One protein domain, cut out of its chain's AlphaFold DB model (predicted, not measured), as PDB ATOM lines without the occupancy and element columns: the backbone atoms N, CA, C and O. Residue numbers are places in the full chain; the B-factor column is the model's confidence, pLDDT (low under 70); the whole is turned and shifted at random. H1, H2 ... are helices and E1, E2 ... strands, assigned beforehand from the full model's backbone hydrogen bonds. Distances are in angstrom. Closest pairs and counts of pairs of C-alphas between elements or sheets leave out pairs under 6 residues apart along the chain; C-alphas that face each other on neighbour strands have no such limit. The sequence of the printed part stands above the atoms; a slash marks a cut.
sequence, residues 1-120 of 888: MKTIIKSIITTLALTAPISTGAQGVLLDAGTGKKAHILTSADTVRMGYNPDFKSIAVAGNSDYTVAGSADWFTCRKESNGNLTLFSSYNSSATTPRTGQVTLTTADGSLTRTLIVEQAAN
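Overview. This is residues 1 to 120 of the 888 residues of the protein "Endo-alpha-N-acetylgalactosaminidase" of Bacteroidaceae bacterium (UniProt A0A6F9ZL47). Two sheets lie face to face as a sandwich, their strands at only 19 degrees to each other: a strongly twisted, curled sheet E2 E9 E8 E5 and a smaller one, E3 E7 E6. At one end E3 runs on into E4, which pairs with E1, and H1 lies outside the sandwich beside this short pair, with a long loop of residues 14 to 36 between H1 and E1. The printed part has 120 residues, with one named helix followed by nine named strands; the larger sheet is mixed, the other two antiparallel. The class is mixed, helices and strands, with 58 residues, under half, in named elements. The whole is compact, with a radius of gyration of the C-alphas of 15.1 A, yet elongated, spanning 51 by 33 by 26 A.

Arrangement. The largest sheet runs E2, residues 43 to 46, E9, residues 110 to 117, E8, residues 96 to 104, and E5, residues 63 to 67. E8 and E9 form an antiparallel hairpin, with N 102 and O 111 at 2.8 A. E5 is antiparallel to E8, with N 64 and O 103 at 2.8 A. E2 is parallel to E9, with N 44 and O 114 at 2.8 A. The facing sheet runs E3, residues 52 to 55, E7, residues 82 to 86, and E6, residues 72 to 76; the parts that face each other are 8.5 A centre to centre. E6 and E7 form an antiparallel hairpin, with N 75 and O 83 at 2.8 A. E3 is antiparallel to E7, with N 55 and O 82 at 2.7 A. Between the sheets, the closest C-alphas of E5 and E6 are Gly 67 and Cys 74, 6.4 A apart. E4, residues 57 to 59, is antiparallel to E1, residues 37 to 39, with N 38 and O 58 at 2.7 A. Residues 25 to 26 pair parallel with residues 58 to 59 of E4. The closest C-alphas of E4 and H1, residues 2 to 13, are Ala 58 and Ile 9, 7.6 A apart. In H1 every O i to N i+4 pair is within hydrogen-bond range.

Along the chain. E8 is 26.8 A long and E9 22.7 A; E5 and E6 are each 13.5 A, E7 13.3 A and H1 16.7 A. H1 begins with C-alpha 2 at (193.990, 168.313, 161.342), and E9 ends with C-alpha 117 at (182.728, 185.339, 178.656).

Size, cuts and confidence. The C-alphas farthest apart, Thr 31 and Ala 92, are 51.9 A apart. The printed part has no cut, and the link from H1 to E1 is long. Residues 1 to 34 have pLDDT under 70; the mean of the printed part is 77.8.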
ATOM      1  N   MET A   1     194.669 166.806 157.255       40.78
ATOM      2  CA  MET A   1     194.499 165.828 158.359       40.78
ATOM      3  C   MET A   1     193.942 166.475 159.637       40.78
ATOM      4  O   MET A   1     192.884 166.044 160.067       40.78
ATOM      5  N   LYS A   2     194.539 167.555 160.184       40.41
ATOM      6  CA  LYS A   2     193.990 168.313 161.342       40.41
ATOM      7  C   LYS A   2     192.532 168.781 161.172       40.41
ATOM      8  O   LYS A   2     191.750 168.636 162.101       40.41
ATOM      9  N   THR A   3     192.156 169.284 159.995       43.84
ATOM     10  CA  THR A   3     190.786 169.754 159.702       43.84
ATOM     11  C   THR A   3     189.770 168.608 159.653       43.84
ATOM     12  O   THR A   3     188.692 168.728 160.214       43.84
ATOM     13  N   ILE A   4     190.153 167.463 159.071       45.50
ATOM     14  CA  ILE A   4     189.312 166.255 158.976       45.50
ATOM     15  C   ILE A   4     189.093 165.633 160.366       45.50
ATOM     16  O   ILE A   4     187.976 165.264 160.703       45.50
ATOM     17  N   ILE A   5     190.138 165.575 161.201       51.88
ATOM     18  CA  ILE A   5     190.051 165.065 162.579       51.88
ATOM     19  C   ILE A   5     189.231 166.009 163.473       51.88
ATOM     20  O   ILE A   5     188.413 165.526 164.251       51.88
ATOM     21  N   LYS A   6     189.377 167.338 163.327       50.84
ATOM     22  CA  LYS A   6     188.499 168.314 164.000       50.84
ATOM     23  C   LYS A   6     187.031 168.069 163.642       50.84
ATOM     24  O   LYS A   6     186.228 167.918 164.551       50.84
ATOM     25  N   SER A   7     186.703 167.938 162.354       49.41
ATOM     26  CA  SER A   7     185.337 167.632 161.916       49.41
ATOM     27  C   SER A   7     184.815 166.309 162.487       49.41
ATOM     28  O   SER A   7     183.675 166.264 162.917       49.41
ATOM     29  N   ILE A   8     185.635 165.256 162.574       51.81
ATOM     30  CA  ILE A   8     185.232 163.967 163.171       51.81
ATOM     31  C   ILE A   8     184.945 164.097 164.679       51.81
ATOM     32  O   ILE A   8     183.927 163.587 165.140       51.81
ATOM     33  N   ILE A   9     185.785 164.814 165.436       56.31
ATOM     34  CA  ILE A   9     185.585 165.066 166.879       56.31
ATOM     35  C   ILE A   9     184.317 165.899 167.117       56.31
ATOM     36  O   ILE A   9     183.550 165.609 168.033       56.31
ATOM     37  N   THR A  10     184.063 166.908 166.280       48.72
ATOM     38  CA  THR A  10     182.849 167.733 166.357       48.72
ATOM     39  C   THR A  10     181.589 166.926 166.018       48.72
ATOM     40  O   THR A  10     180.589 167.046 166.719       48.72
ATOM     41  N   THR A  11     181.631 166.056 165.003       44.09
ATOM     42  CA  THR A  11     180.484 165.225 164.588       44.09
ATOM     43  C   THR A  11     180.170 164.100 165.586       44.09
ATOM     44  O   THR A  11     178.998 163.808 165.806       44.09
ATOM     45  N   LEU A  12     181.176 163.512 166.249       44.81
ATOM     46  CA  LEU A  12     180.990 162.546 167.350       44.81
ATOM     47  C   LEU A  12     180.391 163.181 168.618       44.81
ATOM     48  O   LEU A  12     179.777 162.483 169.419       44.81
ATOM     49  N   ALA A  13     180.548 164.496 168.803       43.00
ATOM     50  CA  ALA A  13     179.995 165.222 169.946       43.00
ATOM     51  C   ALA A  13     178.517 165.628 169.778       43.00
ATOM     52  O   ALA A  13     177.853 165.904 170.773       43.00
ATOM     53  N   LEU A  14     177.995 165.660 168.544       39.09
ATOM     54  CA  LEU A  14     176.641 166.139 168.218       39.09
ATOM     55  C   LEU A  14     175.570 165.029 168.143       39.09
ATOM     56  O   LEU A  14     174.390 165.347 168.040       39.09
ATOM     57  N   THR A  15     175.944 163.746 168.180       34.88
ATOM     58  CA  THR A  15     175.027 162.615 167.915       34.88
ATOM     59  C   THR A  15     174.623 161.788 169.144       34.88
ATOM     60  O   THR A  15     173.890 160.812 168.992       34.88
ATOM     61  N   ALA A  16     175.037 162.165 170.359       35.81
ATOM     62  CA  ALA A  16     174.669 161.456 171.591       35.81
ATOM     63  C   ALA A  16     173.566 162.199 172.384       35.81
ATOM     64  O   ALA A  16     173.656 163.417 172.553       35.81
ATOM     65  N   PRO A  17     172.527 161.501 172.889       30.61
ATOM     66  CA  PRO A  17     171.478 162.103 173.709       30.61
ATOM     67  C   PRO A  17     172.029 162.642 175.041       30.61
ATOM     68  O   PRO A  17     173.022 162.153 175.575       30.61
ATOM     69  N   ILE A  18     171.325 163.640 175.583       35.34
ATOM     70  CA  ILE A  18     171.697 164.560 176.683       35.34
ATOM     71  C   ILE A  18     172.109 163.869 178.011       35.34
ATOM     72  O   ILE A  18     172.602 164.531 178.919       35.34
ATOM     73  N   SER A  19     171.992 162.543 178.141       32.09
ATOM     74  CA  SER A  19     172.396 161.790 179.340       32.09
ATOM     75  C   SER A  19     173.745 161.061 179.252       32.09
ATOM     76  O   SER A  19     174.207 160.540 180.266       32.09
ATOM     77  N   THR A  20     174.425 161.043 178.101       35.72
ATOM     78  CA  THR A  20     175.765 160.438 177.968       35.72
ATOM     79  C   THR A  20     176.673 161.354 177.154       35.72
ATOM     80  O   THR A  20     176.588 161.395 175.929       35.72
ATOM     81  N   GLY A  21     177.527 162.121 177.840       39.03
ATOM     82  CA  GLY A  21     178.477 163.040 177.212       39.03
ATOM     83  C   GLY A  21     179.396 162.344 176.202       39.03
ATOM     84  O   GLY A  21     179.772 161.189 176.400       39.03
ATOM     85  N   ALA A  22     179.765 163.066 175.140       40.53
ATOM     86  CA  ALA A  22     180.712 162.622 174.115       40.53
ATOM     87  C   ALA A  22     181.929 161.921 174.748       40.53
ATOM     88  O   ALA A  22     182.516 162.446 175.689       40.53
ATOM     89  N   GLN A  23     182.303 160.733 174.282       45.16
ATOM     90  CA  GLN A  23     183.437 159.996 174.845       45.16
ATOM     91  C   GLN A  23     184.748 160.626 174.348       45.16
ATOM     92  O   GLN A  23     184.907 160.828 173.143       45.16
ATOM     93  N   GLY A  24     185.680 160.949 175.251       50.72
ATOM     94  CA  GLY A  24     187.027 161.361 174.861       50.72
ATOM     95  C   GLY A  24     187.682 160.243 174.051       50.72
ATOM     96  O   GLY A  24     187.661 159.077 174.449       50.72
ATOM     97  N   VAL A  25     188.220 160.573 172.877       53.38
ATOM     98  CA  VAL A  25     188.822 159.568 171.992       53.38
ATOM     99  C   VAL A  25     190.288 159.401 172.384       53.38
ATOM    100  O   VAL A  25     191.131 160.228 172.031       53.38
ATOM    101  N   LEU A  26     190.583 158.320 173.111       53.31
ATOM    102  CA  LEU A  26     191.949 157.839 173.322       53.31
ATOM    103  C   LEU A  26     192.464 157.232 172.013       53.31
ATOM    104  O   LEU A  26     191.987 156.197 171.551       53.31
ATOM    105  N   LEU A  27     193.419 157.916 171.391       58.34
ATOM    106  CA  LEU A  27     194.076 157.471 170.167       58.34
ATOM    107  C   LEU A  27     195.225 156.515 170.520       58.34
ATOM    108  O   LEU A  27     195.941 156.722 171.494       58.34
ATOM    109  N   ASP A  28     195.400 155.473 169.709       51.19
ATOM    110  CA  ASP A  28     196.260 154.320 169.998       51.19
ATOM    111  C   ASP A  28     197.711 154.698 170.395       51.19
ATOM    112  O   ASP A  28     198.485 155.241 169.584       51.19
ATOM    113  N   ALA A  29     198.066 154.407 171.654       52.78
ATOM    114  CA  ALA A  29     199.312 154.785 172.325       52.78
ATOM    115  C   ALA A  29     200.458 153.815 171.978       52.78
ATOM    116  O   ALA A  29     200.891 152.997 172.783       52.78
ATOM    117  N   GLY A  30     200.951 153.884 170.740       48.91
ATOM    118  CA  GLY A  30     202.105 153.093 170.305       48.91
ATOM    119  C   GLY A  30     203.432 153.661 170.825       48.91
ATOM    120  O   GLY A  30     203.698 154.855 170.665       48.91
ATOM    121  N   THR A  31     204.294 152.805 171.381       46.81
ATOM    122  CA  THR A  31     205.684 153.126 171.753       46.81
ATOM    123  C   THR A  31     206.431 153.724 170.552       46.81
ATOM    124  O   THR A  31     206.716 153.017 169.587       46.81
ATOM    125  N   GLY A  32     206.703 155.037 170.587       57.56
ATOM    126  CA  GLY A  32     207.389 155.792 169.523       57.56
ATOM    127  C   GLY A  32     206.581 156.920 168.856       57.56
ATOM    128  O   GLY A  32     207.144 157.672 168.061       57.56
ATOM    129  N   LYS A  33     205.283 157.091 169.162       64.62
ATOM    130  CA  LYS A  33     204.467 158.213 168.644       64.62
ATOM    131  C   LYS A  33     204.606 159.466 169.528       64.62
ATOM    132  O   LYS A  33     204.486 159.369 170.743       64.62
ATOM    133  N   LYS A  34     204.799 160.653 168.927       69.50
ATOM    134  CA  LYS A  34     204.798 161.946 169.652       69.50
ATOM    135  C   LYS A  34     203.443 162.190 170.338       69.50
ATOM    136  O   LYS A  34     202.396 161.901 169.746       69.50
ATOM    137  N   ALA A  35     203.466 162.731 171.556       73.88
ATOM    138  CA  ALA A  35     202.259 163.098 172.291       73.88
ATOM    139  C   ALA A  35     201.451 164.163 171.528       73.88
ATOM    140  O   ALA A  35     202.020 165.076 170.922       73.88
ATOM    141  N   HIS A  36     200.125 164.041 171.528       77.12
ATOM    142  CA  HIS A  36     199.215 165.037 170.970       77.12
ATOM    143  C   HIS A  36     197.919 165.122 171.779       77.12
ATOM    144  O   HIS A  36     197.326 164.109 172.141       77.12
ATOM    145  N   ILE A  37     197.471 166.359 172.005       85.69
ATOM    146  CA  ILE A  37     196.178 166.712 172.596       85.69
ATOM    147  C   ILE A  37     195.452 167.616 171.599       85.69
ATOM    148  O   ILE A  37     195.997 168.617 171.125       85.69
ATOM    149  N   LEU A  38     194.214 167.264 171.277       83.56
ATOM    150  CA  LEU A  38     193.305 168.001 170.410       83.56
ATOM    151  C   LEU A  38     192.024 168.310 171.176       83.56
ATOM    152  O   LEU A  38     191.540 167.503 171.963       83.56
ATOM    153  N   THR A  39     191.467 169.482 170.913       88.31
ATOM    154  CA  THR A  39     190.231 169.975 171.522       88.31
ATOM    155  C   THR A  39     189.213 170.259 170.425       88.31
ATOM    156  O   THR A  39     189.593 170.665 169.320       88.31
ATOM    157  N   SER A  40     187.921 170.068 170.707       85.50
ATOM    158  CA  SER A  40     186.845 170.383 169.753       85.50
ATOM    159  C   SER A  40     186.743 171.877 169.424       85.50
ATOM    160  O   SER A  40     186.217 172.227 168.369       85.50
ATOM    161  N   ALA A  41     187.281 172.746 170.284       86.69
ATOM    162  CA  ALA A  41     187.332 174.192 170.096       86.69
ATOM    163  C   ALA A  41     188.704 174.770 170.487       86.69
ATOM    164  O   ALA A  41     189.382 174.249 171.378       86.69
ATOM    165  N   ASP A  42     189.099 175.851 169.810       89.81
ATOM    166  CA  ASP A  42     190.258 176.681 170.184       89.81
ATOM    167  C   ASP A  42     189.835 177.845 171.108       89.81
ATOM    168  O   ASP A  42     190.624 178.293 171.936       89.81
ATOM    169  N   THR A  43     188.570 178.269 170.998       94.31
ATOM    170  CA  THR A  43     187.932 179.301 171.823       94.31
ATOM    171  C   THR A  43     186.584 178.789 172.322       94.31
ATOM    172  O   THR A  43     185.769 178.314 171.529       94.31
ATOM    173  N   VAL A  44     186.334 178.894 173.625       93.94
ATOM    174  CA  VAL A  44     185.065 178.551 174.273       93.94
ATOM    175  C   VAL A  44     184.360 179.841 174.664       93.94
ATOM    176  O   VAL A  44     184.936 180.655 175.378       93.94
ATOM    177  N   ARG A  45     183.119 180.022 174.205       94.44
ATOM    178  CA  ARG A  45     182.314 181.212 174.500       94.44
ATOM    179  C   ARG A  45     181.218 180.897 175.507       94.44
ATOM    180  O   ARG A  45     180.495 179.913 175.339       94.44
ATOM    181  N   MET A  46     181.105 181.737 176.527       93.19
ATOM    182  CA  MET A  46     180.124 181.621 177.604       93.19
ATOM    183  C   MET A  46     179.252 182.872 177.694       93.19
ATOM    184  O   MET A  46     179.708 183.982 177.402       93.19
ATOM    185  N   GLY A  47     177.995 182.690 178.105       90.75
ATOM    186  CA  GLY A  47     177.115 183.808 178.448       90.75
ATOM    187  C   GLY A  47     177.551 184.509 179.740       90.75
ATOM    188  O   GLY A  47     178.375 183.988 180.486       90.75
ATOM    189  N   TYR A  48     176.992 185.686 180.023       92.25
ATOM    190  CA  TYR A  48     177.296 186.431 181.255       92.25
ATOM    191  C   TYR A  48     176.712 185.777 182.519       92.25
ATOM    192  O   TYR A  48     177.216 185.994 183.618       92.25
ATOM    193  N   ASN A  49     175.649 184.978 182.387       90.50
ATOM    194  CA  ASN A  49     175.135 184.161 183.484       90.50
ATOM    195  C   ASN A  49     176.088 182.996 183.785       90.50
ATOM    196  O   ASN A  49     176.815 182.580 182.882       90.50
ATOM    197  N   PRO A  50     176.059 182.436 185.011       89.94
ATOM    198  CA  PRO A  50     176.735 181.179 185.288       89.94
ATOM    199  C   PRO A  50     176.332 180.121 184.257       89.94
ATOM    200  O   PRO A  50     175.161 179.764 184.130       89.94
ATOM    201  N   ASP A  51     177.310 179.672 183.482       89.25
ATOM    202  CA  ASP A  51     177.144 178.779 182.339       89.25
ATOM    203  C   ASP A  51     178.185 177.662 182.441       89.25
ATOM    204  O   ASP A  51     179.255 177.839 183.035       89.25
ATOM    205  N   PHE A  52     177.896 176.513 181.839       93.00
ATOM    206  CA  PHE A  52     178.862 175.435 181.705       93.00
ATOM    207  C   PHE A  52     178.971 174.972 180.255       93.00
ATOM    208  O   PHE A  52     177.988 174.892 179.515       93.00
ATOM    209  N   LYS A  53     180.193 174.645 179.830       93.00
ATOM    210  CA  LYS A  53     180.476 174.116 178.490       93.00
ATOM    211  C   LYS A  53     181.350 172.882 178.593       93.00
ATOM    212  O   LYS A  53     182.366 172.898 179.282       93.00
ATOM    213  N   SER A  54     180.969 171.829 177.875       91.56
ATOM    214  CA  SER A  54     181.791 170.630 177.725       91.56
ATOM    215  C   SER A  54     182.586 170.700 176.420       91.56
ATOM    216  O   SER A  54     182.044 171.027 175.364       91.56
ATOM    217  N   ILE A  55     183.879 170.411 176.501       91.44
ATOM    218  CA  ILE A  55     184.838 170.386 175.401       91.44
ATOM    219  C   ILE A  55     185.312 168.950 175.234       91.44
ATOM    220  O   ILE A  55     185.883 168.360 176.155       91.44
ATOM    221  N   ALA A  56     185.105 168.403 174.037       88.81
ATOM    222  CA  ALA A  56     185.631 167.091 173.707       88.81
ATOM    223  C   ALA A  56     187.151 167.176 173.543       88.81
ATOM    224  O   ALA A  56     187.662 168.053 172.834       88.81
ATOM    225  N   VAL A  57     187.861 166.259 174.197       87.56
ATOM    226  CA  VAL A  57     189.321 166.161 174.137       87.56
ATOM    227  C   VAL A  57     189.695 164.817 173.518       87.56
ATOM    228  O   VAL A  57     189.162 163.773 173.887       87.56
ATOM    229  N   ALA A  58     190.598 164.846 172.542       84.38
ATOM    230  CA  ALA A  58     191.134 163.658 171.894       84.38
ATOM    231  C   ALA A  58     192.659 163.692 171.945       84.38
ATOM    232  O   ALA A  58     193.278 164.713 171.642       84.38
ATOM    233  N   GLY A  59     193.280 162.576 172.299       80.88
ATOM    234  CA  GLY A  59     194.729 162.505 172.420       80.88
ATOM    235  C   GLY A  59     195.219 161.088 172.654       80.88
ATOM    236  O   GLY A  59     194.433 160.176 172.895       80.88
ATOM    237  N   ASN A  60     196.532 160.902 172.564       78.44
ATOM    238  CA  ASN A  60     197.201 159.619 172.811       78.44
ATOM    239  C   ASN A  60     197.957 159.584 174.149       78.44
ATOM    240  O   ASN A  60     198.821 158.733 174.355       78.44
ATOM    241  N   SER A  61     197.700 160.545 175.036       77.81
ATOM    242  CA  SER A  61     198.334 160.663 176.350       77.81
ATOM    243  C   SER A  61     197.359 161.299 177.331       77.81
ATOM    244  O   SER A  61     196.538 162.130 176.939       77.81
ATOM    245  N   ASP A  62     197.456 160.905 178.600       84.81
ATOM    246  CA  ASP A  62     196.658 161.520 179.653       84.81
ATOM    247  C   ASP A  62     197.108 162.967 179.927       84.81
ATOM    248  O   ASP A  62     198.239 163.337 179.601       84.81
ATOM    249  N   TYR A  63     196.233 163.795 180.509       89.88
ATOM    250  CA  TYR A  63     196.502 165.224 180.719       89.88
ATOM    251  C   TYR A  63     195.994 165.783 182.056       89.88
ATOM    252  O   TYR A  63     195.020 165.288 182.634       89.88
ATOM    253  N   THR A  64     196.626 166.865 182.510       91.81
ATOM    254  CA  THR A  64     196.184 167.744 183.603       91.81
ATOM    255  C   THR A  64     195.656 169.065 183.040       91.81
ATOM    256  O   THR A  64     195.998 169.451 181.920       91.81
ATOM    257  N   VAL A  65     194.788 169.753 183.790       93.75
ATOM    258  CA  VAL A  65     194.163 171.014 183.365       93.75
ATOM    259  C   VAL A  65     194.423 172.126 184.377       93.75
ATOM    260  O   VAL A  65     194.306 171.905 185.579       93.75
ATOM    261  N   ALA A  66     194.742 173.321 183.880       94.12
ATOM    262  CA  ALA A  66     194.882 174.536 184.676       94.12
ATOM    263  C   ALA A  66     194.170 175.716 183.994       94.12
ATOM    264  O   ALA A  66     194.328 175.920 182.789       94.12
ATOM    265  N   GLY A  67     193.391 176.481 184.764       94.25
ATOM    266  CA  GLY A  67     192.775 177.739 184.330       94.25
ATOM    267  C   GLY A  67     193.629 178.944 184.726       94.25
ATOM    268  O   GLY A  67     194.318 178.904 185.742       94.25
ATOM    269  N   SER A  68     193.593 180.011 183.928       95.38
ATOM    270  CA  SER A  68     194.367 181.238 184.164       95.38
ATOM    271  C   SER A  68     193.598 182.335 184.905       95.38
ATOM    272  O   SER A  68     194.144 183.421 185.079       95.38
ATOM    273  N   ALA A  69     192.327 182.112 185.240       94.00
ATOM    274  CA  ALA A  69     191.477 183.107 185.882       94.00
ATOM    275  C   ALA A  69     190.588 182.459 186.948       94.00
ATOM    276  O   ALA A  69     190.266 181.276 186.865       94.00
ATOM    277  N   ASP A  70     190.199 183.257 187.933       94.06
ATOM    278  CA  ASP A  70     189.364 182.890 189.079       94.06
ATOM    279  C   ASP A  70     187.868 182.811 188.744       94.06
ATOM    280  O   ASP A  70     187.112 182.083 189.386       94.06
ATOM    281  N   TRP A  71     187.435 183.518 187.702       93.44
ATOM    282  CA  TRP A  71     186.031 183.596 187.322       93.44
ATOM    283  C   TRP A  71     185.480 182.355 186.613       93.44
ATOM    284  O   TRP A  71     184.268 182.287 186.387       93.44
ATOM    285  N   PHE A  72     186.317 181.377 186.270       95.69
ATOM    286  CA  PHE A  72     185.861 180.070 185.811       95.69
ATOM    287  C   PHE A  72     186.669 178.944 186.446       95.69
ATOM    288  O   PHE A  72     187.838 179.091 186.790       95.69
ATOM    289  N   THR A  73     186.053 177.772 186.539       95.94
ATOM    290  CA  THR A  73     186.721 176.551 186.989       95.94
ATOM    291  C   THR A  73     186.730 175.503 185.888       95.94
ATOM    292  O   THR A  73     185.867 175.472 185.008       95.94
ATOM    293  N   CYS A  74     187.750 174.649 185.925       94.81
ATOM    294  CA  CYS A  74     187.940 173.555 184.982       94.81
ATOM    295  C   CYS A  74     187.769 172.226 185.703       94.81
ATOM    296  O   CYS A  74     188.383 172.010 186.748       94.81
ATOM    297  N   ARG A  75     187.018 171.299 185.112       94.00
ATOM    298  CA  ARG A  75     186.912 169.925 185.596       94.00
ATOM    299  C   ARG A  75     187.178 168.950 184.463       94.00
ATOM    300  O   ARG A  75     186.495 168.968 183.445       94.00
ATOM    301  N   LYS A  76     188.171 168.084 184.649       92.25
ATOM    302  CA  LYS A  76     188.367 166.919 183.784       92.25
ATOM    303  C   LYS A  76     187.361 165.843 184.186       92.25
ATOM    304  O   LYS A  76     187.327 165.437 185.344       92.25
ATOM    305  N   GLU A  77     186.543 165.418 183.238       89.62
ATOM    306  CA  GLU A  77     185.515 164.405 183.443       89.62
ATOM    307  C   GLU A  77     186.098 162.994 183.292       89.62
ATOM    308  O   GLU A  77     187.133 162.784 182.654       89.62
ATOM    309  N   SER A  78     185.413 161.995 183.851       85.12
ATOM    310  CA  SER A  78     185.845 160.588 183.812       85.12
ATOM    311  C   SER A  78     185.962 160.015 182.395       85.12
ATOM    312  O   SER A  78     186.729 159.084 182.169       85.12
ATOM    313  N   ASN A  79     185.236 160.584 181.430       79.88
ATOM    314  CA  ASN A  79     185.304 160.220 180.014       79.88
ATOM    315  C   ASN A  79     186.454 160.905 179.253       79.88
ATOM    316  O   ASN A  79     186.530 160.762 178.035       79.88
ATOM    317  N   GLY A  80     187.318 161.659 179.939       83.81
ATOM    318  CA  GLY A  80     188.459 162.353 179.348       83.81
ATOM    319  C   GLY A  80     188.134 163.708 178.719       83.81
ATOM    320  O   GLY A  80     189.045 164.327 178.186       83.81
ATOM    321  N   ASN A  81     186.887 164.187 178.780       89.38
ATOM    322  CA  ASN A  81     186.541 165.541 178.341       89.38
ATOM    323  C   ASN A  81     186.843 166.588 179.412       89.38
ATOM    324  O   ASN A  81     187.048 166.297 180.590       89.38
ATOM    325  N   LEU A  82     186.809 167.846 178.989       92.62
ATOM    326  CA  LEU A  82     186.930 169.005 179.857       92.62
ATOM    327  C   LEU A  82     185.569 169.694 179.985       92.62
ATOM    328  O   LEU A  82     184.983 170.066 178.976       92.62
ATOM    329  N   THR A  83     185.092 169.929 181.202       94.19
ATOM    330  CA  THR A  83     183.962 170.829 181.469       94.19
ATOM    331  C   THR A  83     184.480 172.113 182.099       94.19
ATOM    332  O   THR A  83     185.297 172.081 183.020       94.19
ATOM    333  N   LEU A  84     184.004 173.248 181.603       95.25
ATOM    334  CA  LEU A  84     184.275 174.567 182.159       95.25
ATOM    335  C   LEU A  84     183.001 175.120 182.792       95.25
ATOM    336  O   LEU A  84     181.938 175.002 182.186       95.25
ATOM    337  N   PHE A  85     183.123 175.749 183.959       95.25
ATOM    338  CA  PHE A  85     182.034 176.427 184.666       95.25
ATOM    339  C   PHE A  85     182.405 177.891 184.860       95.25
ATOM    340  O   PHE A  85     183.441 178.168 185.459       95.25
ATOM    341  N   SER A  86     181.582 178.815 184.378       94.31
ATOM    342  CA  SER A  86     181.771 180.251 184.608       94.31
ATOM    343  C   SER A  86     180.961 180.748 185.797       94.31
ATOM    344  O   SER A  86     179.864 180.266 186.078       94.31
ATOM    345  N   SER A  87     181.506 181.751 186.476       92.88
ATOM    346  CA  SER A  87     180.771 182.610 187.402       92.88
ATOM    347  C   SER A  87     179.998 183.695 186.646       92.88
ATOM    348  O   SER A  87     180.198 183.907 185.449       92.88
ATOM    349  N   TYR A  88     179.124 184.410 187.352       92.44
ATOM    350  CA  TYR A  88     178.396 185.554 186.808       92.44
ATOM    351  C   TYR A  88     179.350 186.692 186.408       92.44
ATOM    352  O   TYR A  88     180.290 187.003 187.140       92.44
ATOM    353  N   ASN A  89     179.111 187.313 185.252       92.62
ATOM    354  CA  ASN A  89     179.742 188.566 184.846       92.62
ATOM    355  C   ASN A  89     178.735 189.714 185.023       92.62
ATOM    356  O   ASN A  89     177.716 189.763 184.334       92.62
ATOM    357  N   SER A  90     179.010 190.636 185.946       90.44
ATOM    358  CA  SER A  90     178.164 191.807 186.219       90.44
ATOM    359  C   SER A  90     178.501 193.024 185.347       90.44
ATOM    360  O   SER A  90     177.733 193.989 185.335       90.44
ATOM    361  N   SER A  91     179.618 192.998 184.608       87.50
ATOM    362  CA  SER A  91     180.072 194.136 183.801       87.50
ATOM    363  C   SER A  91     179.223 194.310 182.544       87.50
ATOM    364  O   SER A  91     179.123 193.389 181.737       87.50
ATOM    365  N   ALA A  92     178.645 195.501 182.358       83.06
ATOM    366  CA  ALA A  92     177.841 195.840 181.180       83.06
ATOM    367  C   ALA A  92     178.681 196.058 179.908       83.06
ATOM    368  O   ALA A  92     178.181 195.896 178.798       83.06
ATOM    369  N   THR A  93     179.962 196.405 180.058       79.50
ATOM    370  CA  THR A  93     180.819 196.840 178.942       79.50
ATOM    371  C   THR A  93     182.035 195.950 178.721       79.50
ATOM    372  O   THR A  93     182.576 195.916 177.619       79.50
ATOM    373  N   THR A  94     182.474 195.204 179.739       85.50
ATOM    374  CA  THR A  94     183.735 194.456 179.682       85.50
ATOM    375  C   THR A  94     183.476 192.952 179.555       85.50
ATOM    376  O   THR A  94     183.127 192.295 180.546       85.50
ATOM    377  N   PRO A  95     183.650 192.359 178.357       90.38
ATOM    378  CA  PRO A  95     183.824 190.918 178.258       90.38
ATOM    379  C   PRO A  95     185.146 190.531 178.929       90.38
ATOM    380  O   PRO A  95     186.105 191.303 178.926       90.38
ATOM    381  N   ARG A  96     185.218 189.324 179.490       93.75
ATOM    382  CA  ARG A  96     186.438 188.832 180.144       93.75
ATOM    383  C   ARG A  96     186.977 187.596 179.450       93.75
ATOM    384  O   ARG A  96     186.219 186.724 179.024       93.75
ATOM    385  N   THR A  97     188.300 187.536 179.359       95.69
ATOM    386  CA  THR A  97     189.023 186.475 178.663       95.69
ATOM    387  C   THR A  97     189.975 185.786 179.623       95.69
ATOM    388  O   THR A  97     190.596 186.418 180.475       95.69
ATOM    389  N   GLY A  98     190.096 184.474 179.483       95.81
ATOM    390  CA  GLY A  98     191.046 183.656 180.212       95.81
ATOM    391  C   GLY A  98     191.538 182.513 179.344       95.81
ATOM    392  O   GLY A  98     191.155 182.369 178.182       95.81
ATOM    393  N   GLN A  99     192.425 181.704 179.898       96.69
ATOM    394  CA  GLN A  99     193.055 180.602 179.195       96.69
ATOM    395  C   GLN A  99     192.945 179.329 180.013       96.69
ATOM    396  O   GLN A  99     193.076 179.337 181.236       96.69
ATOM    397  N   VAL A 100     192.752 178.217 179.317       96.38
ATOM    398  CA  VAL A 100     192.859 176.883 179.894       96.38
ATOM    399  C   VAL A 100     194.004 176.172 179.210       96.38
ATOM    400  O   VAL A 100     194.038 176.081 177.984       96.38
ATOM    401  N   THR A 101     194.936 175.663 180.003       95.62
ATOM    402  CA  THR A 101     196.086 174.910 179.509       95.62
ATOM    403  C   THR A 101     195.940 173.451 179.904       95.62
ATOM    404  O   THR A 101     195.814 173.120 181.083       95.62
ATOM    405  N   LEU A 102     195.953 172.579 178.899       94.06
ATOM    406  CA  LEU A 102     196.036 171.136 179.051       94.06
ATOM    407  C   LEU A 102     197.499 170.741 178.897       94.06
ATOM    408  O   LEU A 102     198.111 171.066 177.880       94.06
ATOM    409  N   THR A 103     198.048 170.035 179.877       92.69
ATOM    410  CA  THR A 103     199.439 169.563 179.851       92.69
ATOM    411  C   THR A 103     199.438 168.047 179.897       92.69
ATOM    412  O   THR A 103     198.737 167.470 180.727       92.69
ATOM    413  N   THR A 104     200.178 167.385 179.010       88.50
ATOM    414  CA  THR A 104     200.327 165.924 179.076       88.50
ATOM    415  C   THR A 104     200.929 165.509 180.419       88.50
ATOM    416  O   THR A 104     201.699 166.255 181.018       88.50
ATOM    417  N   ALA A 105     200.590 164.315 180.909       80.00
ATOM    418  CA  ALA A 105     201.049 163.831 182.216       80.00
ATOM    419  C   ALA A 105     202.587 163.769 182.349       80.00
ATOM    420  O   ALA A 105     203.114 163.896 183.450       80.00
ATOM    421  N   ASP A 106     203.301 163.608 181.232       80.19
ATOM    422  CA  ASP A 106     204.767 163.619 181.147       80.19
ATOM    423  C   ASP A 106     205.374 165.026 180.947       80.19
ATOM    424  O   ASP A 106     206.592 165.166 180.855       80.19
ATOM    425  N   GLY A 107     204.540 166.067 180.842       81.38
ATOM    426  CA  GLY A 107     204.947 167.456 180.614       81.38
ATOM    427  C   GLY A 107     205.466 167.766 179.206       81.38
ATOM    428  O   GLY A 107     205.895 168.890 178.956       81.38
ATOM    429  N   SER A 108     205.444 166.805 178.278       84.12
ATOM    430  CA  SER A 108     206.074 166.939 176.958       84.12
ATOM    431  C   SER A 108     205.315 167.838 175.974       84.12
ATOM    432  O   SER A 108     205.907 168.320 175.002       84.12
ATOM    433  N   LEU A 109     204.020 168.083 176.203       88.62
ATOM    434  CA  LEU A 109     203.171 168.906 175.344       88.62
ATOM    435  C   LEU A 109     202.154 169.712 176.160       88.62
ATOM    436  O   LEU A 109     201.475 169.179 177.038       88.62
ATOM    437  N   THR A 110     201.966 170.976 175.773       91.50
ATOM    438  CA  THR A 110     200.860 171.819 176.233       91.50
ATOM    439  C   THR A 110     199.907 172.177 175.094       91.50
ATOM    440  O   THR A 110     200.289 172.328 173.930       91.50
ATOM    441  N   ARG A 111     198.628 172.318 175.439       91.06
ATOM    442  CA  ARG A 111     197.558 172.759 174.551       91.06
ATOM    443  C   ARG A 111     196.717 173.808 175.265       91.06
ATOM    444  O   ARG A 111     196.037 173.493 176.234       91.06
ATOM    445  N   THR A 112     196.737 175.032 174.752       94.00
ATOM    446  CA  THR A 112     195.963 176.148 175.307       94.00
ATOM    447  C   THR A 112     194.697 176.396 174.494       94.00
ATOM    448  O   THR A 112     194.712 176.306 173.263       94.00
ATOM    449  N   LEU A 113     193.612 176.715 175.191       94.19
ATOM    450  CA  LEU A 113     192.360 177.224 174.637       94.19
ATOM    451  C   LEU A 113     191.957 178.517 175.346       94.19
ATOM    452  O   LEU A 113     192.241 178.702 176.529       94.19
ATOM    453  N   ILE A 114     191.314 179.407 174.598       96.31
ATOM    454  CA  ILE A 114     190.823 180.692 175.097       96.31
ATOM    455  C   ILE A 114     189.401 180.494 175.626       96.31
ATOM    456  O   ILE A 114     188.590 179.822 174.991       96.31
ATOM    457  N   VAL A 115     189.087 181.077 176.776       95.75
ATOM    458  CA  VAL A 115     187.726 181.154 177.315       95.75
ATOM    459  C   VAL A 115     187.305 182.613 177.286       95.75
ATOM    460  O   VAL A 115     187.948 183.448 177.912       95.75
ATOM    461  N   GLU A 116     186.243 182.913 176.550       95.44
ATOM    462  CA  GLU A 116     185.641 184.242 176.458       95.44
ATOM    463  C   GLU A 116     184.283 184.201 177.155       95.44
ATOM    464  O   GLU A 116     183.436 183.365 176.825       95.44
ATOM    465  N   GLN A 117     184.051 185.112 178.094       95.12
ATOM    466  CA  GLN A 117     182.728 185.339 178.656       95.12
ATOM    467  C   GLN A 117     182.197 186.698 178.215       95.12
ATOM    468  O   GLN A 117     182.877 187.720 178.349       95.12
ATOM    469  N   ALA A 118     180.969 186.696 177.696       92.81
ATOM    470  CA  ALA A 118     180.295 187.902 177.242       92.81
ATOM    471  C   ALA A 118     180.101 188.919 178.380       92.81
ATOM    472  O   ALA A 118     179.970 188.551 179.553       92.81
ATOM    473  N   ALA A 119     180.053 190.199 178.010       91.25
ATOM    474  CA  ALA A 119     179.539 191.252 178.877       91.25
ATOM    475  C   ALA A 119     178.043 191.030 179.155       91.25
ATOM    476  O   ALA A 119     177.347 190.298 178.444       91.25
ATOM    477  N   ASN A 120     177.554 191.659 180.212       91.94
ATOM    478  CA  ASN A 120     176.180 191.552 180.646       91.94
ATOM    479  C   ASN A 120     175.263 192.463 179.824       91.94
ATOM    480  O   ASN A 120     175.404 193.683 179.838       91.94
TER     481      ASN A 120